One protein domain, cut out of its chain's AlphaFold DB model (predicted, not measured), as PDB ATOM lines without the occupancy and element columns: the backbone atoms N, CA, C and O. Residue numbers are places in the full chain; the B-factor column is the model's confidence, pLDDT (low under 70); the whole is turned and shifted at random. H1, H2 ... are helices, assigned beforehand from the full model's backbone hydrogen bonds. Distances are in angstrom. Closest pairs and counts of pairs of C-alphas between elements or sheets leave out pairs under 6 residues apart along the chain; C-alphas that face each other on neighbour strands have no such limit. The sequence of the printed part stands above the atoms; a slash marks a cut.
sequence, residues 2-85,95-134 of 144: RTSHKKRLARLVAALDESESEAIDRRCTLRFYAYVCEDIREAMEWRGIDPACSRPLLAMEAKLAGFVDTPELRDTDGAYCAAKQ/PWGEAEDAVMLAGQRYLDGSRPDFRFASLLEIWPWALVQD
ATOM      1  N   ARG A   2     133.808 159.105 202.094       63.34
ATOM      2  CA  ARG A   2     135.220 159.030 201.640       63.34
ATOM      3  C   ARG A   2     136.237 159.844 202.469       63.34
ATOM      4  O   ARG A   2     137.335 159.366 202.724       63.34
ATOM      5  N   THR A   3     135.878 161.043 202.922       71.50
ATOM      6  CA  THR A   3     136.743 161.930 203.730       71.50
ATOM      7  C   THR A   3     137.001 161.413 205.148       71.50
ATOM      8  O   THR A   3     138.101 161.582 205.663       71.50
ATOM      9  N   SER A   4     136.026 160.734 205.762       81.50
ATOM     10  CA  SER A   4     136.188 160.104 207.084       81.50
ATOM     11  C   SER A   4     137.157 158.915 207.028       81.50
ATOM     12  O   SER A   4     138.045 158.790 207.869       81.50
ATOM     13  N   HIS A   5     137.063 158.102 205.969       84.50
ATOM     14  CA  HIS A   5     137.974 156.981 205.737       84.50
ATOM     15  C   HIS A   5     139.425 157.443 205.520       84.50
ATOM     16  O   HIS A   5     140.327 156.929 206.175       84.50
ATOM     17  N   LYS A   6     139.646 158.488 204.704       87.88
ATOM     18  CA  LYS A   6     140.980 159.087 204.502       87.88
ATOM     19  C   LYS A   6     141.600 159.614 205.804       87.88
ATOM     20  O   LYS A   6     142.754 159.320 206.087       87.88
ATOM     21  N   LYS A   7     140.827 160.332 206.631       87.75
ATOM     22  CA  LYS A   7     141.298 160.830 207.941       87.75
ATOM     23  C   LYS A   7     141.613 159.711 208.938       87.75
ATOM     24  O   LYS A   7     142.413 159.910 209.846       87.75
ATOM     25  N   ARG A   8     140.936 158.565 208.844       88.81
ATOM     26  CA  ARG A   8     141.239 157.394 209.678       88.81
ATOM     27  C   ARG A   8     142.533 156.718 209.226       88.81
ATOM     28  O   ARG A   8     143.354 156.420 210.078       88.81
ATOM     29  N   LEU A   9     142.718 156.538 207.919       91.44
ATOM     30  CA  LEU A   9     143.954 155.999 207.342       91.44
ATOM     31  C   LEU A   9     145.173 156.848 207.710       91.44
ATOM     32  O   LEU A   9     146.127 156.307 208.243       91.44
ATOM     33  N   ALA A  10     145.099 158.170 207.530       89.88
ATOM     34  CA  ALA A  10     146.204 159.068 207.872       89.88
ATOM     35  C   ALA A  10     146.630 158.965 209.349       89.88
ATOM     36  O   ALA A  10     147.815 158.978 209.647       89.88
ATOM     37  N   ARG A  11     145.670 158.811 210.271       89.81
ATOM     38  CA  ARG A  11     145.969 158.633 211.702       89.81
ATOM     39  C   ARG A  11     146.642 157.300 212.016       89.81
ATOM     40  O   ARG A  11     147.486 157.257 212.894       89.81
ATOM     41  N   LEU A  12     146.244 156.226 211.333       92.00
ATOM     42  CA  LEU A  12     146.865 154.914 211.523       92.00
ATOM     43  C   LEU A  12     148.288 154.879 210.964       92.00
ATOM     44  O   LEU A  12     149.146 154.280 211.591       92.00
ATOM     45  N   VAL A  13     148.520 155.536 209.824       91.56
ATOM     46  CA  VAL A  13     149.864 155.687 209.249       91.56
ATOM     47  C   VAL A  13     150.758 156.468 210.208       91.56
ATOM     48  O   VAL A  13     151.780 155.946 210.611       91.56
ATOM     49  N   ALA A  14     150.314 157.632 210.694       90.25
ATOM     50  CA  ALA A  14     151.107 158.425 211.635       90.25
ATOM     51  C   ALA A  14     151.462 157.666 212.929       90.25
ATOM     52  O   ALA A  14     152.579 157.771 213.414       90.25
ATOM     53  N   ALA A  15     150.526 156.882 213.477       89.81
ATOM     54  CA  ALA A  15     150.790 156.072 214.668       89.81
ATOM     55  C   ALA A  15     151.767 154.914 214.396       89.81
ATOM     56  O   ALA A  15     152.506 154.508 215.291       89.81
ATOM     57  N   LEU A  16     151.755 154.361 213.178       89.62
ATOM     58  CA  LEU A  16     152.734 153.363 212.763       89.62
ATOM     59  C   LEU A  16     154.119 154.001 212.628       89.62
ATOM     60  O   LEU A  16     155.061 153.479 213.211       89.62
ATOM     61  N   ASP A  17     154.212 155.147 211.951       88.81
ATOM     62  CA  ASP A  17     155.467 155.883 211.763       88.81
ATOM     63  C   ASP A  17     156.105 156.256 213.116       88.81
ATOM     64  O   ASP A  17     157.306 156.083 213.316       88.81
ATOM     65  N   GLU A  18     155.296 156.713 214.081       89.19
ATOM     66  CA  GLU A  18     155.746 157.020 215.446       89.19
ATOM     67  C   GLU A  18     156.280 155.771 216.157       89.19
ATOM     68  O   GLU A  18     157.398 155.777 216.673       89.19
ATOM     69  N   SER A  19     155.531 154.664 216.118       90.38
ATOM     70  CA  SER A  19     155.962 153.402 216.727       90.38
ATOM     71  C   SER A  19     157.228 152.832 216.081       90.38
ATOM     72  O   SER A  19     158.025 152.189 216.769       90.38
ATOM     73  N   GLU A  20     157.403 153.000 214.772       89.31
ATOM     74  CA  GLU A  20     158.606 152.572 214.062       89.31
ATOM     75  C   GLU A  20     159.802 153.445 214.449       89.31
ATOM     76  O   GLU A  20     160.857 152.894 214.770       89.31
ATOM     77  N   SER A  21     159.624 154.769 214.534       89.88
ATOM     78  CA  SER A  21     160.666 155.690 215.004       89.88
ATOM     79  C   SER A  21     161.113 155.361 216.427       89.88
ATOM     80  O   SER A  21     162.307 155.217 216.663       89.88
ATOM     81  N   GLU A  22     160.186 155.139 217.365       91.56
ATOM     82  CA  GLU A  22     160.532 154.755 218.743       91.56
ATOM     83  C   GLU A  22     161.324 153.440 218.800       91.56
ATOM     84  O   GLU A  22     162.248 153.271 219.604       91.56
ATOM     85  N   ALA A  23     160.970 152.477 217.943       92.56
ATOM     86  CA  ALA A  23     161.670 151.206 217.866       92.56
ATOM     87  C   ALA A  23     163.090 151.374 217.302       92.56
ATOM     88  O   ALA A  23     164.014 150.728 217.807       92.56
ATOM     89  N   ILE A  24     163.266 152.229 216.291       93.19
ATOM     90  CA  ILE A  24     164.573 152.589 215.729       93.19
ATOM     91  C   ILE A  24     165.416 153.294 216.794       93.19
ATOM     92  O   ILE A  24     166.510 152.823 217.099       93.19
ATOM     93  N   ASP A  25     164.884 154.330 217.442       91.38
ATOM     94  CA  ASP A  25     165.579 155.099 218.482       91.38
ATOM     95  C   ASP A  25     166.058 154.200 219.620       91.38
ATOM     96  O   ASP A  25     167.204 154.289 220.074       91.38
ATOM     97  N   ARG A  26     165.213 153.256 220.049       93.12
ATOM     98  CA  ARG A  26     165.583 152.272 221.067       93.12
ATOM     99  C   ARG A  26     166.728 151.371 220.607       93.12
ATOM    100  O   ARG A  26     167.630 151.109 221.402       93.12
ATOM    101  N   ARG A  27     166.711 150.879 219.363       95.56
ATOM    102  CA  ARG A  27     167.798 150.039 218.825       95.56
ATOM    103  C   ARG A  27     169.087 150.836 218.660       95.56
ATOM    104  O   ARG A  27     170.133 150.357 219.087       95.56
ATOM    105  N   CYS A  28     169.020 152.054 218.133       92.75
ATOM    106  CA  CYS A  28     170.162 152.961 218.025       92.75
ATOM    107  C   CYS A  28     170.769 153.264 219.398       92.75
ATOM    108  O   CYS A  28     171.980 153.150 219.570       92.75
ATOM    109  N   THR A  29     169.932 153.519 220.405       92.75
ATOM    110  CA  THR A  29     170.371 153.714 221.793       92.75
ATOM    111  C   THR A  29     171.084 152.478 222.347       92.75
ATOM    112  O   THR A  29     172.126 152.598 222.987       92.75
ATOM    113  N   LEU A  30     170.558 151.272 222.108       95.44
ATOM    114  CA  LEU A  30     171.201 150.033 222.562       95.44
ATOM    115  C   LEU A  30     172.535 149.780 221.850       95.44
ATOM    116  O   LEU A  30     173.494 149.394 222.512       95.44
ATOM    117  N   ARG A  31     172.633 150.048 220.541       95.31
ATOM    118  CA  ARG A  31     173.908 149.973 219.805       95.31
ATOM    119  C   ARG A  31     174.927 150.961 220.351       95.31
ATOM    120  O   ARG A  31     176.056 150.573 220.613       95.31
ATOM    121  N   PHE A  32     174.513 152.204 220.587       93.81
ATOM    122  CA  PHE A  32     175.359 153.211 221.216       93.81
ATOM    123  C   PHE A  32     175.896 152.723 222.569       93.81
ATOM    124  O   PHE A  32     177.101 152.738 222.794       93.81
ATOM    125  N   TYR A  33     175.035 152.192 223.442       96.19
ATOM    126  CA  TYR A  33     175.495 151.638 224.716       96.19
ATOM    127  C   TYR A  33     176.392 150.407 224.568       96.19
ATOM    128  O   TYR A  33     177.239 150.201 225.433       96.19
ATOM    129  N   ALA A  34     176.229 149.599 223.518       96.50
ATOM    130  CA  ALA A  34     177.137 148.490 223.243       96.50
ATOM    131  C   ALA A  34     178.558 148.996 222.961       96.50
ATOM    132  O   ALA A  34     179.482 148.525 223.618       96.50
ATOM    133  N   TYR A  35     178.703 150.008 222.097       94.94
ATOM    134  CA  TYR A  35     179.991 150.664 221.841       94.94
ATOM    135  C   TYR A  35     180.584 151.277 223.115       94.94
ATOM    136  O   TYR A  35     181.724 151.001 223.466       94.94
ATOM    137  N   VAL A  36     179.781 152.018 223.884       95.94
ATOM    138  CA  VAL A  36     180.224 152.608 225.160       95.94
ATOM    139  C   VAL A  36     180.725 151.545 226.146       95.94
ATOM    140  O   VAL A  36     181.721 151.759 226.835       95.94
ATOM    141  N   CYS A  37     180.037 150.404 226.258       97.62
ATOM    142  CA  CYS A  37     180.465 149.326 227.153       97.62
ATOM    143  C   CYS A  37     181.776 148.682 226.684       97.62
ATOM    144  O   CYS A  37     182.602 148.334 227.526       97.62
ATOM    145  N   GLU A  38     181.963 148.531 225.372       96.56
ATOM    146  CA  GLU A  38     183.198 148.016 224.777       96.56
ATOM    147  C   GLU A  38     184.385 148.935 225.088       96.56
ATOM    148  O   GLU A  38     185.332 148.473 225.724       96.56
ATOM    149  N   ASP A  39     184.268 150.236 224.797       95.94
ATOM    150  CA  ASP A  39     185.308 151.235 225.088       95.94
ATOM    151  C   ASP A  39     185.698 151.233 226.573       95.94
ATOM    152  O   ASP A  39     186.875 151.233 226.939       95.94
ATOM    153  N   ILE A  40     184.698 151.220 227.464       97.38
ATOM    154  CA  ILE A  40     184.932 151.216 228.911       97.38
ATOM    155  C   ILE A  40     185.648 149.940 229.341       97.38
ATOM    156  O   ILE A  40     186.582 150.013 230.142       97.38
ATOM    157  N   ARG A  41     185.216 148.776 228.845       97.50
ATOM    158  CA  ARG A  41     185.832 147.498 229.203       97.50
ATOM    159  C   ARG A  41     187.284 147.455 228.748       97.50
ATOM    160  O   ARG A  41     188.146 147.160 229.572       97.50
ATOM    161  N   GLU A  42     187.547 147.781 227.488       95.56
ATOM    162  CA  GLU A  42     188.895 147.777 226.920       95.56
ATOM    163  C   GLU A  42     189.821 148.717 227.706       95.56
ATOM    164  O   GLU A  42     190.899 148.316 228.150       95.56
ATOM    165  N   ALA A  43     189.353 149.929 228.014       95.06
ATOM    166  CA  ALA A  43     190.097 150.881 228.832       95.06
ATOM    167  C   ALA A  43     190.365 150.373 230.261       95.06
ATOM    168  O   ALA A  43     191.461 150.570 230.795       95.06
ATOM    169  N   MET A  44     189.393 149.721 230.908       95.75
ATOM    170  CA  MET A  44     189.583 149.114 232.232       95.75
ATOM    171  C   MET A  44     190.630 147.998 232.184       95.75
ATOM    172  O   MET A  44     191.571 148.015 232.982       95.75
ATOM    173  N   GLU A  45     190.525 147.090 231.216       94.62
ATOM    174  CA  GLU A  45     191.452 145.972 231.029       94.62
ATOM    175  C   GLU A  45     192.878 146.458 230.742       94.62
ATOM    176  O   GLU A  45     193.822 146.019 231.405       94.62
ATOM    177  N   TRP A  46     193.045 147.443 229.857       91.81
ATOM    178  CA  TRP A  46     194.342 148.074 229.582       91.81
ATOM    179  C   TRP A  46     194.981 148.720 230.808       91.81
ATOM    180  O   TRP A  46     196.206 148.783 230.918       91.81
ATOM    181  N   ARG A  47     194.171 149.192 231.756       89.94
ATOM    182  CA  ARG A  47     194.649 149.773 233.016       89.94
ATOM    183  C   ARG A  47     194.785 148.756 234.147       89.94
ATOM    184  O   ARG A  47     195.100 149.155 235.271       89.94
ATOM    185  N   GLY A  48     194.569 147.469 233.871       93.19
ATOM    186  CA  GLY A  48     194.606 146.403 234.871       93.19
ATOM    187  C   GLY A  48     193.497 146.526 235.918       93.19
ATOM    188  O   GLY A  48     193.678 146.113 237.063       93.19
ATOM    189  N   ILE A  49     192.373 147.145 235.558       95.00
ATOM    190  CA  ILE A  49     191.190 147.300 236.401       95.00
ATOM    191  C   ILE A  49     190.189 146.223 235.987       95.00
ATOM    192  O   ILE A  49     189.828 146.128 234.821       95.00
ATOM    193  N   ASP A  50     189.719 145.428 236.945       96.81
ATOM    194  CA  ASP A  50     188.707 144.398 236.694       96.81
ATOM    195  C   ASP A  50     187.355 145.040 236.306       96.81
ATOM    196  O   ASP A  50     186.769 145.745 237.140       96.81
ATOM    197  N   PRO A  51     186.814 144.794 235.093       97.19
ATOM    198  CA  PRO A  51     185.507 145.308 234.676       97.19
ATOM    199  C   PRO A  51     184.367 144.942 235.635       97.19
ATOM    200  O   PRO A  51     183.408 145.705 235.780       97.19
ATOM    201  N   ALA A  52     184.484 143.831 236.373       96.69
ATOM    202  CA  ALA A  52     183.473 143.399 237.335       96.69
ATOM    203  C   ALA A  52     183.293 144.363 238.525       96.69
ATOM    204  O   ALA A  52     182.274 144.299 239.218       96.69
ATOM    205  N   CYS A  53     184.228 145.292 238.763       96.00
ATOM    206  CA  CYS A  53     184.047 146.335 239.778       96.00
ATOM    207  C   CYS A  53     183.044 147.427 239.361       96.00
ATOM    208  O   CYS A  53     182.555 148.170 240.220       96.00
ATOM    209  N   SER A  54     182.695 147.506 238.070       97.81
ATOM    210  CA  SER A  54     181.776 148.502 237.526       97.81
ATOM    211  C   SER A  54     180.338 147.980 237.477       97.81
ATOM    212  O   SER A  54     179.886 147.352 236.520       97.81
ATOM    213  N   ARG A  55     179.564 148.282 238.525       96.00
ATOM    214  CA  ARG A  55     178.119 147.999 238.566       96.00
ATOM    215  C   ARG A  55     177.327 148.556 237.363       96.00
ATOM    216  O   ARG A  55     176.469 147.819 236.870       96.00
ATOM    217  N   PRO A  56     177.518 149.812 236.909       96.56
ATOM    218  CA  PRO A  56     176.784 150.350 235.759       96.56
ATOM    219  C   PRO A  56     177.122 149.615 234.453       96.56
ATOM    220  O   PRO A  56     176.211 149.384 233.659       96.56
ATOM    221  N   LEU A  57     178.381 149.192 234.271       97.62
ATOM    222  CA  LEU A  57     178.823 148.387 233.129       97.62
ATOM    223  C   LEU A  57     178.111 147.035 233.112       97.62
ATOM    224  O   LEU A  57     177.363 146.752 232.179       97.62
ATOM    225  N   LEU A  58     178.207 146.273 234.204       97.38
ATOM    226  CA  LEU A  58     177.534 144.974 234.323       97.38
ATOM    227  C   LEU A  58     176.014 145.078 234.116       97.38
ATOM    228  O   LEU A  58     175.398 144.219 233.484       97.38
ATOM    229  N   ALA A  59     175.387 146.132 234.643       96.12
ATOM    230  CA  ALA A  59     173.950 146.340 234.505       96.12
ATOM    231  C   ALA A  59     173.528 146.636 233.060       96.12
ATOM    232  O   ALA A  59     172.436 146.231 232.656       96.12
ATOM    233  N   MET A  60     174.346 147.354 232.289       96.94
ATOM    234  CA  MET A  60     174.052 147.622 230.883       96.94
ATOM    235  C   MET A  60     174.346 146.409 230.007       96.94
ATOM    236  O   MET A  60     173.511 146.046 229.187       96.94
ATOM    237  N   GLU A  61     175.452 145.711 230.238       96.62
ATOM    238  CA  GLU A  61     175.790 144.477 229.523       96.62
ATOM    239  C   GLU A  61     174.713 143.404 229.695       96.62
ATOM    240  O   GLU A  61     174.319 142.754 228.728       96.62
ATOM    241  N   ALA A  62     174.139 143.285 230.895       95.69
ATOM    242  CA  ALA A  62     172.997 142.408 231.133       95.69
ATOM    243  C   ALA A  62     171.752 142.809 230.318       95.69
ATOM    244  O   ALA A  62     171.002 141.940 229.877       95.69
ATOM    245  N   LYS A  63     171.518 144.112 230.090       92.69
ATOM    246  CA  LYS A  63     170.435 144.585 229.208       92.69
ATOM    247  C   LYS A  63     170.735 144.278 227.742       92.69
ATOM    248  O   LYS A  63     169.824 143.907 227.005       92.69
ATOM    249  N   LEU A  64     171.994 144.417 227.335       95.12
ATOM    250  CA  LEU A  64     172.457 144.159 225.972       95.12
ATOM    251  C   LEU A  64     172.494 142.665 225.632       95.12
ATOM    252  O   LEU A  64     172.330 142.315 224.473       95.12
ATOM    253  N   ALA A  65     172.615 141.774 226.617       94.00
ATOM    254  CA  ALA A  65     172.622 140.327 226.385       94.00
ATOM    255  C   ALA A  65     171.356 139.808 225.670       94.00
ATOM    256  O   ALA A  65     171.407 138.792 224.982       94.00
ATOM    257  N   GLY A  66     170.219 140.495 225.830       89.25
ATOM    258  CA  GLY A  66     168.969 140.184 225.126       89.25
ATOM    259  C   GLY A  66     168.738 140.996 223.848       89.25
ATOM    260  O   GLY A  66     167.692 140.846 223.217       89.25
ATOM    261  N   PHE A  67     169.657 141.891 223.486       92.56
ATOM    262  CA  PHE A  67     169.519 142.743 222.314       92.56
ATOM    263  C   PHE A  67     169.872 141.960 221.046       92.56
ATOM    264  O   PHE A  67     171.002 141.521 220.856       92.56
ATOM    265  N   VAL A  68     168.879 141.783 220.174       91.12
ATOM    266  CA  VAL A  68     169.060 141.151 218.867       91.12
ATOM    267  C   VAL A  68     169.330 142.237 217.837       91.12
ATOM    268  O   VAL A  68     168.454 143.055 217.552       91.12
ATOM    269  N   ASP A  69     170.533 142.215 217.273       92.69
ATOM    270  CA  ASP A  69     170.990 143.211 216.311       92.69
ATOM    271  C   ASP A  69     171.443 142.548 215.008       92.69
ATOM    272  O   ASP A  69     172.616 142.220 214.821       92.69
ATOM    273  N   THR A  70     170.481 142.281 214.123       93.88
ATOM    274  CA  THR A  70     170.766 141.646 212.834       93.88
ATOM    275  C   THR A  70     171.293 142.666 211.819       93.88
ATOM    276  O   THR A  70     170.976 143.855 211.926       93.88
ATOM    277  N   PRO A  71     172.058 142.228 210.801       94.38
ATOM    278  CA  PRO A  71     172.503 143.105 209.718       94.38
ATOM    279  C   PRO A  71     171.351 143.860 209.042       94.38
ATOM    280  O   PRO A  71     171.450 145.058 208.818       94.38
ATOM    281  N   GLU A  72     170.213 143.203 208.816       92.50
ATOM    282  CA  GLU A  72     169.059 143.808 208.142       92.50
ATOM    283  C   GLU A  72     168.443 144.952 208.959       92.50
ATOM    284  O   GLU A  72     168.027 145.971 208.400       92.50
ATOM    285  N   LEU A  73     168.396 144.806 210.289       92.38
ATOM    286  CA  LEU A  73     167.961 145.879 211.183       92.38
ATOM    287  C   LEU A  73     168.961 147.036 211.189       92.38
ATOM    288  O   LEU A  73     168.541 148.188 211.198       92.38
ATOM    289  N   ARG A  74     170.269 146.753 211.162       93.38
ATOM    290  CA  ARG A  74     171.304 147.796 211.086       93.38
ATOM    291  C   ARG A  74     171.191 148.609 209.808       93.38
ATOM    292  O   ARG A  74     171.220 149.830 209.883       93.38
ATOM    293  N   ASP A  75     171.028 147.944 208.672       93.56
ATOM    294  CA  ASP A  75     170.931 148.608 207.372       93.56
ATOM    295  C   ASP A  75     169.682 149.497 207.301       93.56
ATOM    296  O   ASP A  75     169.746 150.643 206.851       93.56
ATOM    297  N   THR A  76     168.551 148.992 207.804       91.62
ATOM    298  CA  THR A  76     167.276 149.726 207.816       91.62
ATOM    299  C   THR A  76     167.343 150.946 208.736       91.62
ATOM    300  O   THR A  76     166.997 152.055 208.328       91.62
ATOM    301  N   ASP A  77     167.828 150.757 209.964       94.50
ATOM    302  CA  ASP A  77     167.963 151.835 210.945       94.50
ATOM    303  C   ASP A  77     169.010 152.864 210.494       94.50
ATOM    304  O   ASP A  77     168.798 154.065 210.626       94.50
ATOM    305  N   GLY A  78     170.118 152.409 209.903       92.75
ATOM    306  CA  GLY A  78     171.176 153.267 209.374       92.75
ATOM    307  C   GLY A  78     170.687 154.169 208.243       92.75
ATOM    308  O   GLY A  78     170.979 155.363 208.247       92.75
ATOM    309  N   ALA A  79     169.888 153.636 207.313       92.50
ATOM    310  CA  ALA A  79     169.272 154.440 206.259       92.50
ATOM    311  C   ALA A  79     168.313 155.502 206.829       92.50
ATOM    312  O   ALA A  79     168.324 156.647 206.371       92.50
ATOM    313  N   TYR A  80     167.525 155.147 207.851       90.88
ATOM    314  CA  TYR A  80     166.643 156.090 208.544       90.88
ATOM    315  C   TYR A  80     167.430 157.198 209.259       90.88
ATOM    316  O   TYR A  80     167.154 158.382 209.062       90.88
ATOM    317  N   CYS A  81     168.450 156.832 210.040       89.50
ATOM    318  CA  CYS A  81     169.293 157.786 210.758       89.50
ATOM    319  C   CYS A  81     170.049 158.719 209.806       89.50
ATOM    320  O   CYS A  81     170.099 159.919 210.061       89.50
ATOM    321  N   ALA A  82     170.577 158.208 208.691       90.38
ATOM    322  CA  ALA A  82     171.254 159.028 207.687       90.38
ATOM    323  C   ALA A  82     170.307 160.063 207.055       90.38
ATOM    324  O   ALA A  82     170.689 161.219 206.874       90.38
ATOM    325  N   ALA A  83     169.060 159.675 206.766       90.12
ATOM    326  CA  ALA A  83     168.046 160.608 206.281       90.12
ATOM    327  C   ALA A  83     167.732 161.693 207.327       90.12
ATOM    328  O   ALA A  83     167.710 162.876 206.990       90.12
ATOM    329  N   LYS A  84     167.571 161.312 208.602       87.19
ATOM    330  CA  LYS A  84     167.312 162.256 209.701       87.19
ATOM    331  C   LYS A  84     168.469 163.208 209.976       87.19
ATOM    332  O   LYS A  84     168.243 164.392 210.198       87.19
ATOM    333  N   GLN A  85     169.702 162.718 209.920       85.88
ATOM    334  CA  GLN A  85     170.886 163.555 210.067       85.88
ATOM    335  C   GLN A  85     170.993 164.571 208.925       85.88
ATOM    336  O   GLN A  85     171.291 165.734 209.168       85.88
ATOM    337  N   PRO A  95     173.870 167.992 216.044       72.81
ATOM    338  CA  PRO A  95     173.821 167.511 217.420       72.81
ATOM    339  C   PRO A  95     174.928 166.491 217.727       72.81
ATOM    340  O   PRO A  95     175.231 166.236 218.893       72.81
ATOM    341  N   TRP A  96     175.531 165.889 216.697       74.06
ATOM    342  CA  TRP A  96     176.568 164.873 216.855       74.06
ATOM    343  C   TRP A  96     177.939 165.499 217.099       74.06
ATOM    344  O   TRP A  96     178.635 165.052 218.011       74.06
ATOM    345  N   GLY A  97     178.290 166.551 216.354       78.38
ATOM    346  CA  GLY A  97     179.527 167.299 216.584       78.38
ATOM    347  C   GLY A  97     179.587 167.898 217.993       78.38
ATOM    348  O   GLY A  97     180.576 167.727 218.703       78.38
ATOM    349  N   GLU A  98     178.489 168.509 218.453       79.38
ATOM    350  CA  GLU A  98     178.411 169.070 219.810       79.38
ATOM    351  C   GLU A  98     178.546 167.999 220.905       79.38
ATOM    352  O   GLU A  98     179.189 168.224 221.936       79.38
ATOM    353  N   ALA A  99     177.958 166.818 220.688       81.62
ATOM    354  CA  ALA A  99     178.049 165.707 221.627       81.62
ATOM    355  C   ALA A  99     179.474 165.133 221.707       81.62
ATOM    356  O   ALA A  99     179.949 164.848 222.810       81.62
ATOM    357  N   GLU A 100     180.163 164.989 220.572       84.50
ATOM    358  CA  GLU A 100     181.556 164.529 220.525       84.50
ATOM    359  C   GLU A 100     182.479 165.495 221.279       84.50
ATOM    360  O   GLU A 100     183.209 165.077 222.184       84.50
ATOM    361  N   ASP A 101     182.372 166.796 220.999       85.56
ATOM    362  CA  ASP A 101     183.155 167.830 221.680       85.56
ATOM    363  C   ASP A 101     182.908 167.829 223.195       85.56
ATOM    364  O   ASP A 101     183.852 167.917 223.990       85.56
ATOM    365  N   ALA A 102     181.651 167.676 223.621       87.50
ATOM    366  CA  ALA A 102     181.290 167.622 225.034       87.50
ATOM    367  C   ALA A 102     181.885 166.395 225.745       87.50
ATOM    368  O   ALA A 102     182.403 166.516 226.862       87.50
ATOM    369  N   VAL A 103     181.849 165.223 225.106       89.75
ATOM    370  CA  VAL A 103     182.442 163.986 225.636       89.75
ATOM    371  C   VAL A 103     183.962 164.124 225.733       89.75
ATOM    372  O   VAL A 103     184.543 163.825 226.779       89.75
ATOM    373  N   MET A 104     184.614 164.656 224.698       88.31
ATOM    374  CA  MET A 104     186.061 164.868 224.700       88.31
ATOM    375  C   MET A 104     186.498 165.891 225.750       88.31
ATOM    376  O   MET A 104     187.500 165.675 226.441       88.31
ATOM    377  N   LEU A 105     185.738 166.974 225.928       90.75
ATOM    378  CA  LEU A 105     185.970 167.965 226.979       90.75
ATOM    379  C   LEU A 105     185.826 167.343 228.373       90.75
ATOM    380  O   LEU A 105     186.680 167.561 229.234       90.75
ATOM    381  N   ALA A 106     184.794 166.524 228.593       92.25
ATOM    382  CA  ALA A 106     184.614 165.803 229.851       92.25
ATOM    383  C   ALA A 106     185.782 164.845 230.141       92.25
ATOM    384  O   ALA A 106     186.156 164.676 231.303       92.25
ATOM    385  N   GLY A 107     186.392 164.263 229.105       92.62
ATOM    386  CA  GLY A 107     187.548 163.374 229.218       92.62
ATOM    387  C   GLY A 107     188.816 164.075 229.709       92.62
ATOM    388  O   GLY A 107     189.614 163.472 230.426       92.62
ATOM    389  N   GLN A 108     188.987 165.370 229.414       92.75
ATOM    390  CA  GLN A 108     190.193 166.127 229.784       92.75
ATOM    391  C   GLN A 108     190.486 166.097 231.288       92.75
ATOM    392  O   GLN A 108     191.651 166.083 231.682       92.75
ATOM    393  N   ARG A 109     189.449 166.025 232.135       92.25
ATOM    394  CA  ARG A 109     189.605 165.970 233.600       92.25
ATOM    395  C   ARG A 109     190.348 164.729 234.093       92.25
ATOM    396  O   ARG A 109     190.852 164.746 235.204       92.25
ATOM    397  N   TYR A 110     190.404 163.677 233.280       93.25
ATOM    398  CA  TYR A 110     191.068 162.420 233.609       93.25
ATOM    399  C   TYR A 110     192.510 162.346 233.108       93.25
ATOM    400  O   TYR A 110     193.202 161.365 233.386       93.25
ATOM    401  N   LEU A 111     192.990 163.375 232.395       91.12
ATOM    402  CA  LEU A 111     194.357 163.410 231.872       91.12
ATOM    403  C   LEU A 111     195.434 163.550 232.963       91.12
ATOM    404  O   LEU A 111     196.622 163.396 232.697       91.12
ATOM    405  N   ASP A 112     195.035 163.816 234.203       89.44
ATOM    406  CA  ASP A 112     195.906 163.781 235.379       89.44
ATOM    407  C   ASP A 112     196.080 162.362 235.962       89.44
ATOM    408  O   ASP A 112     196.796 162.173 236.946       89.44
ATOM    409  N   GLY A 113     195.431 161.354 235.366       86.81
ATOM    410  CA  GLY A 113     195.422 159.972 235.844       86.81
ATOM    411  C   GLY A 113     194.367 159.686 236.918       86.81
ATOM    412  O   GLY A 113     194.315 158.561 237.431       86.81
ATOM    413  N   SER A 114     193.517 160.662 237.256       91.44
ATOM    414  CA  SER A 114     192.345 160.444 238.100       91.44
ATOM    415  C   SER A 114     191.393 159.417 237.476       91.44
ATOM    416  O   SER A 114     191.429 159.110 236.281       91.44
ATOM    417  N   ARG A 115     190.553 158.814 238.320       93.31
ATOM    418  CA  ARG A 115     189.644 157.731 237.926       93.31
ATOM    419  C   ARG A 115     188.219 158.070 238.347       93.31
ATOM    420  O   ARG A 115     188.043 158.641 239.426       93.31
ATOM    421  N   PRO A 116     187.203 157.719 237.541       95.06
ATOM    422  CA  PRO A 116     185.822 157.782 237.988       95.06
ATOM    423  C   PRO A 116     185.593 156.793 239.135       95.06
ATOM    424  O   PRO A 116     186.300 155.791 239.282       95.06
ATOM    425  N   ASP A 117     184.554 157.045 239.926       95.50
ATOM    426  CA  ASP A 117     184.043 156.039 240.849       95.50
ATOM    427  C   ASP A 117     183.273 154.979 240.056       95.50
ATOM    428  O   ASP A 117     182.067 155.101 239.829       95.50
ATOM    429  N   PHE A 118     183.969 153.926 239.623       95.69
ATOM    430  CA  PHE A 118     183.394 152.852 238.808       95.69
ATOM    431  C   PHE A 118     182.162 152.189 239.441       95.69
ATOM    432  O   PHE A 118     181.356 151.582 238.740       95.69
ATOM    433  N   ARG A 119     181.965 152.308 240.759       94.81
ATOM    434  CA  ARG A 119     180.822 151.699 241.439       94.81
ATOM    435  C   ARG A 119     179.528 152.495 241.261       94.81
ATOM    436  O   ARG A 119     178.453 151.884 241.291       94.81
ATOM    437  N   PHE A 120     179.614 153.818 241.119       93.69
ATOM    438  CA  PHE A 120     178.452 154.715 241.169       93.69
ATOM    439  C   PHE A 120     178.342 155.695 240.000       93.69
ATOM    440  O   PHE A 120     177.234 156.164 239.733       93.69
ATOM    441  N   ALA A 121     179.442 155.991 239.306       95.06
ATOM    442  CA  ALA A 121     179.437 156.853 238.131       95.06
ATOM    443  C   ALA A 121     178.540 156.259 237.036       95.06
ATOM    444  O   ALA A 121     178.432 155.045 236.884       95.06
ATOM    445  N   SER A 122     177.862 157.104 236.266       95.06
ATOM    446  CA  SER A 122     177.076 156.613 235.125       95.06
ATOM    447  C   SER A 122     177.993 156.141 233.987       95.06
ATOM    448  O   SER A 122     179.153 156.540 233.924       95.06
ATOM    449  N   LEU A 123     177.484 155.346 233.037       95.31
ATOM    450  CA  LEU A 123     178.283 154.971 231.858       95.31
ATOM    451  C   LEU A 123     178.772 156.187 231.075       95.31
ATOM    452  O   LEU A 123     179.936 156.233 230.711       95.31
ATOM    453  N   LEU A 124     177.922 157.199 230.895       93.62
ATOM    454  CA  LEU A 124     178.293 158.440 230.210       93.62
ATOM    455  C   LEU A 124     179.302 159.287 230.992       93.62
ATOM    456  O   LEU A 124     179.902 160.195 230.435       93.62
ATOM    457  N   GLU A 125     179.505 158.996 232.275       93.19
ATOM    458  CA  GLU A 125     180.550 159.622 233.077       93.19
ATOM    459  C   GLU A 125     181.874 158.844 233.013       93.19
ATOM    460  O   GLU A 125     182.950 159.444 233.039       93.19
ATOM    461  N   ILE A 126     181.800 157.515 232.906       96.50
ATOM    462  CA  ILE A 126     182.963 156.627 232.766       96.50
ATOM    463  C   ILE A 126     183.491 156.642 231.322       96.50
ATOM    464  O   ILE A 126     184.690 156.507 231.103       96.50
ATOM    465  N   TRP A 127     182.628 156.836 230.328       96.56
ATOM    466  CA  TRP A 127     183.002 156.787 228.916       96.56
ATOM    467  C   TRP A 127     184.032 157.856 228.510       96.56
ATOM    468  O   TRP A 127     185.055 157.480 227.940       96.56
ATOM    469  N   PRO A 128     183.900 159.141 228.902       95.81
ATOM    470  CA  PRO A 128     184.955 160.129 228.682       95.81
ATOM    471  C   PRO A 128     186.304 159.748 229.299       95.81
ATOM    472  O   PRO A 128     187.346 160.091 228.749       95.81
ATOM    473  N   TRP A 129     186.307 159.046 230.443       95.94
ATOM    474  CA  TRP A 129     187.539 158.497 231.015       95.94
ATOM    475  C   TRP A 129     188.127 157.435 230.085       95.94
ATOM    476  O   TRP A 129     189.318 157.499 229.796       95.94
ATOM    477  N   ALA A 130     187.315 156.503 229.584       95.56
ATOM    478  CA  ALA A 130     187.768 155.435 228.695       95.56
ATOM    479  C   ALA A 130     188.436 155.982 227.420       95.56
ATOM    480  O   ALA A 130     189.558 155.591 227.100       95.56
ATOM    481  N   LEU A 131     187.806 156.972 226.779       93.25
ATOM    482  CA  LEU A 131     188.245 157.571 225.510       93.25
ATOM    483  C   LEU A 131     189.590 158.309 225.559       93.25
ATOM    484  O   LEU A 131     190.144 158.631 224.513       93.25
ATOM    485  N   VAL A 132     190.107 158.626 226.749       92.94
ATOM    486  CA  VAL A 132     191.399 159.316 226.903       92.94
ATOM    487  C   VAL A 132     192.498 158.419 227.469       92.94
ATOM    488  O   VAL A 132     193.600 158.902 227.738       92.94
ATOM    489  N   GLN A 133     192.227 157.129 227.710       88.94
ATOM    490  CA  GLN A 133     193.220 156.242 228.324       88.94
ATOM    491  C   GLN A 133     194.416 155.955 227.410       88.94
ATOM    492  O   GLN A 133     195.529 155.806 227.919       88.94
ATOM    493  N   ASP A 134     194.218 155.956 226.093       81.62
ATOM    494  CA  ASP A 134     195.274 155.862 225.076       81.62
ATOM    495  C   ASP A 134     196.304 157.006 225.190       81.62
ATOM    496  O   ASP A 134     197.506 156.802 225.017       81.62
TER     497      ASP A 134
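Overview. This is residues 2 to 85 and 95 to 134 of the 144 residues of an uncharacterized protein of Alphaproteobacteria bacterium (UniProt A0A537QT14). One very long helix, H1, sticks out at its beginning, residues 2 to 19, as a bare arm, while four short helices gather loosely about the rest of it. H2 and H5 pack on the later part of H1, H4 packs on H5 farther out, and H3 crosses H1 near Ile 24. The printed part has 124 residues with five named helices, in the order H1, H2, H3, H4, H5, and no named strand; the class is all helix. The whole is loose, with a radius of gyration of the C-alphas of 19.4 A, and spans 69 by 31 by 26 A, the arm making much of that length.

Arrangement. Start with H1, residues 2 to 46. With its residues 30 to 40 alone it touches H2, residues 55 to 64, at a steep tilt of 47 degrees, opposite ways; look at Cys 37 and Leu 57, whose C-alphas are the closest, 6.3 A apart. With residues 36 to 44 alone H1 touches H5, residues 123 to 130, at a steep tilt of 41 degrees, the same way; the closest C-alphas, of Ile 40 and Ala 130, are 5.1 A apart. Farther out, H4, residues 95 to 108, touches H5 with its residues 103 to 107 alone, at a steep tilt of 61 degrees, the same way; the closest C-alphas are those of Gly 107 and Pro 128, 4.2 A apart. H4 is apart from H1. H3, residues 71 to 85, is close to H1 but not clearly touching, about perpendicular at 75 degrees; the closest C-alphas, of Ile 24 and Asp 77, are 5.9 A apart. In H1, H2, H3 and H4 every O i to N i+4 pair is within hydrogen-bond range; in H5, 2 of 4 are.

Along the chain. Find C-alpha 2 at (135.220, 159.030, 201.640); from there H1 runs 66.3 A to C-alpha 46 at (194.342, 148.074, 229.582). H2 measures 14.3 A from first to last C-alpha, H3 20.5 A, H4 20.6 A and H5 10.0 A. H5 ends at C-alpha 130, at (187.768, 155.435, 228.695).

Size, cuts and confidence. The two C-alphas farthest apart, of Arg 2 and Asp 112, are 69.6 A apart. Without residues 2 to 19, which stand free, the body spans 42 by 30 by 21 A. Residues 86 to 94 are not printed, and C-alphas 85 and 95 are 8.9 A apart across this cut. The link from H4 to H5, residues 109 to 122, is long. Residue 2 alone has a pLDDT under 70; the mean of the printed part is 91.7.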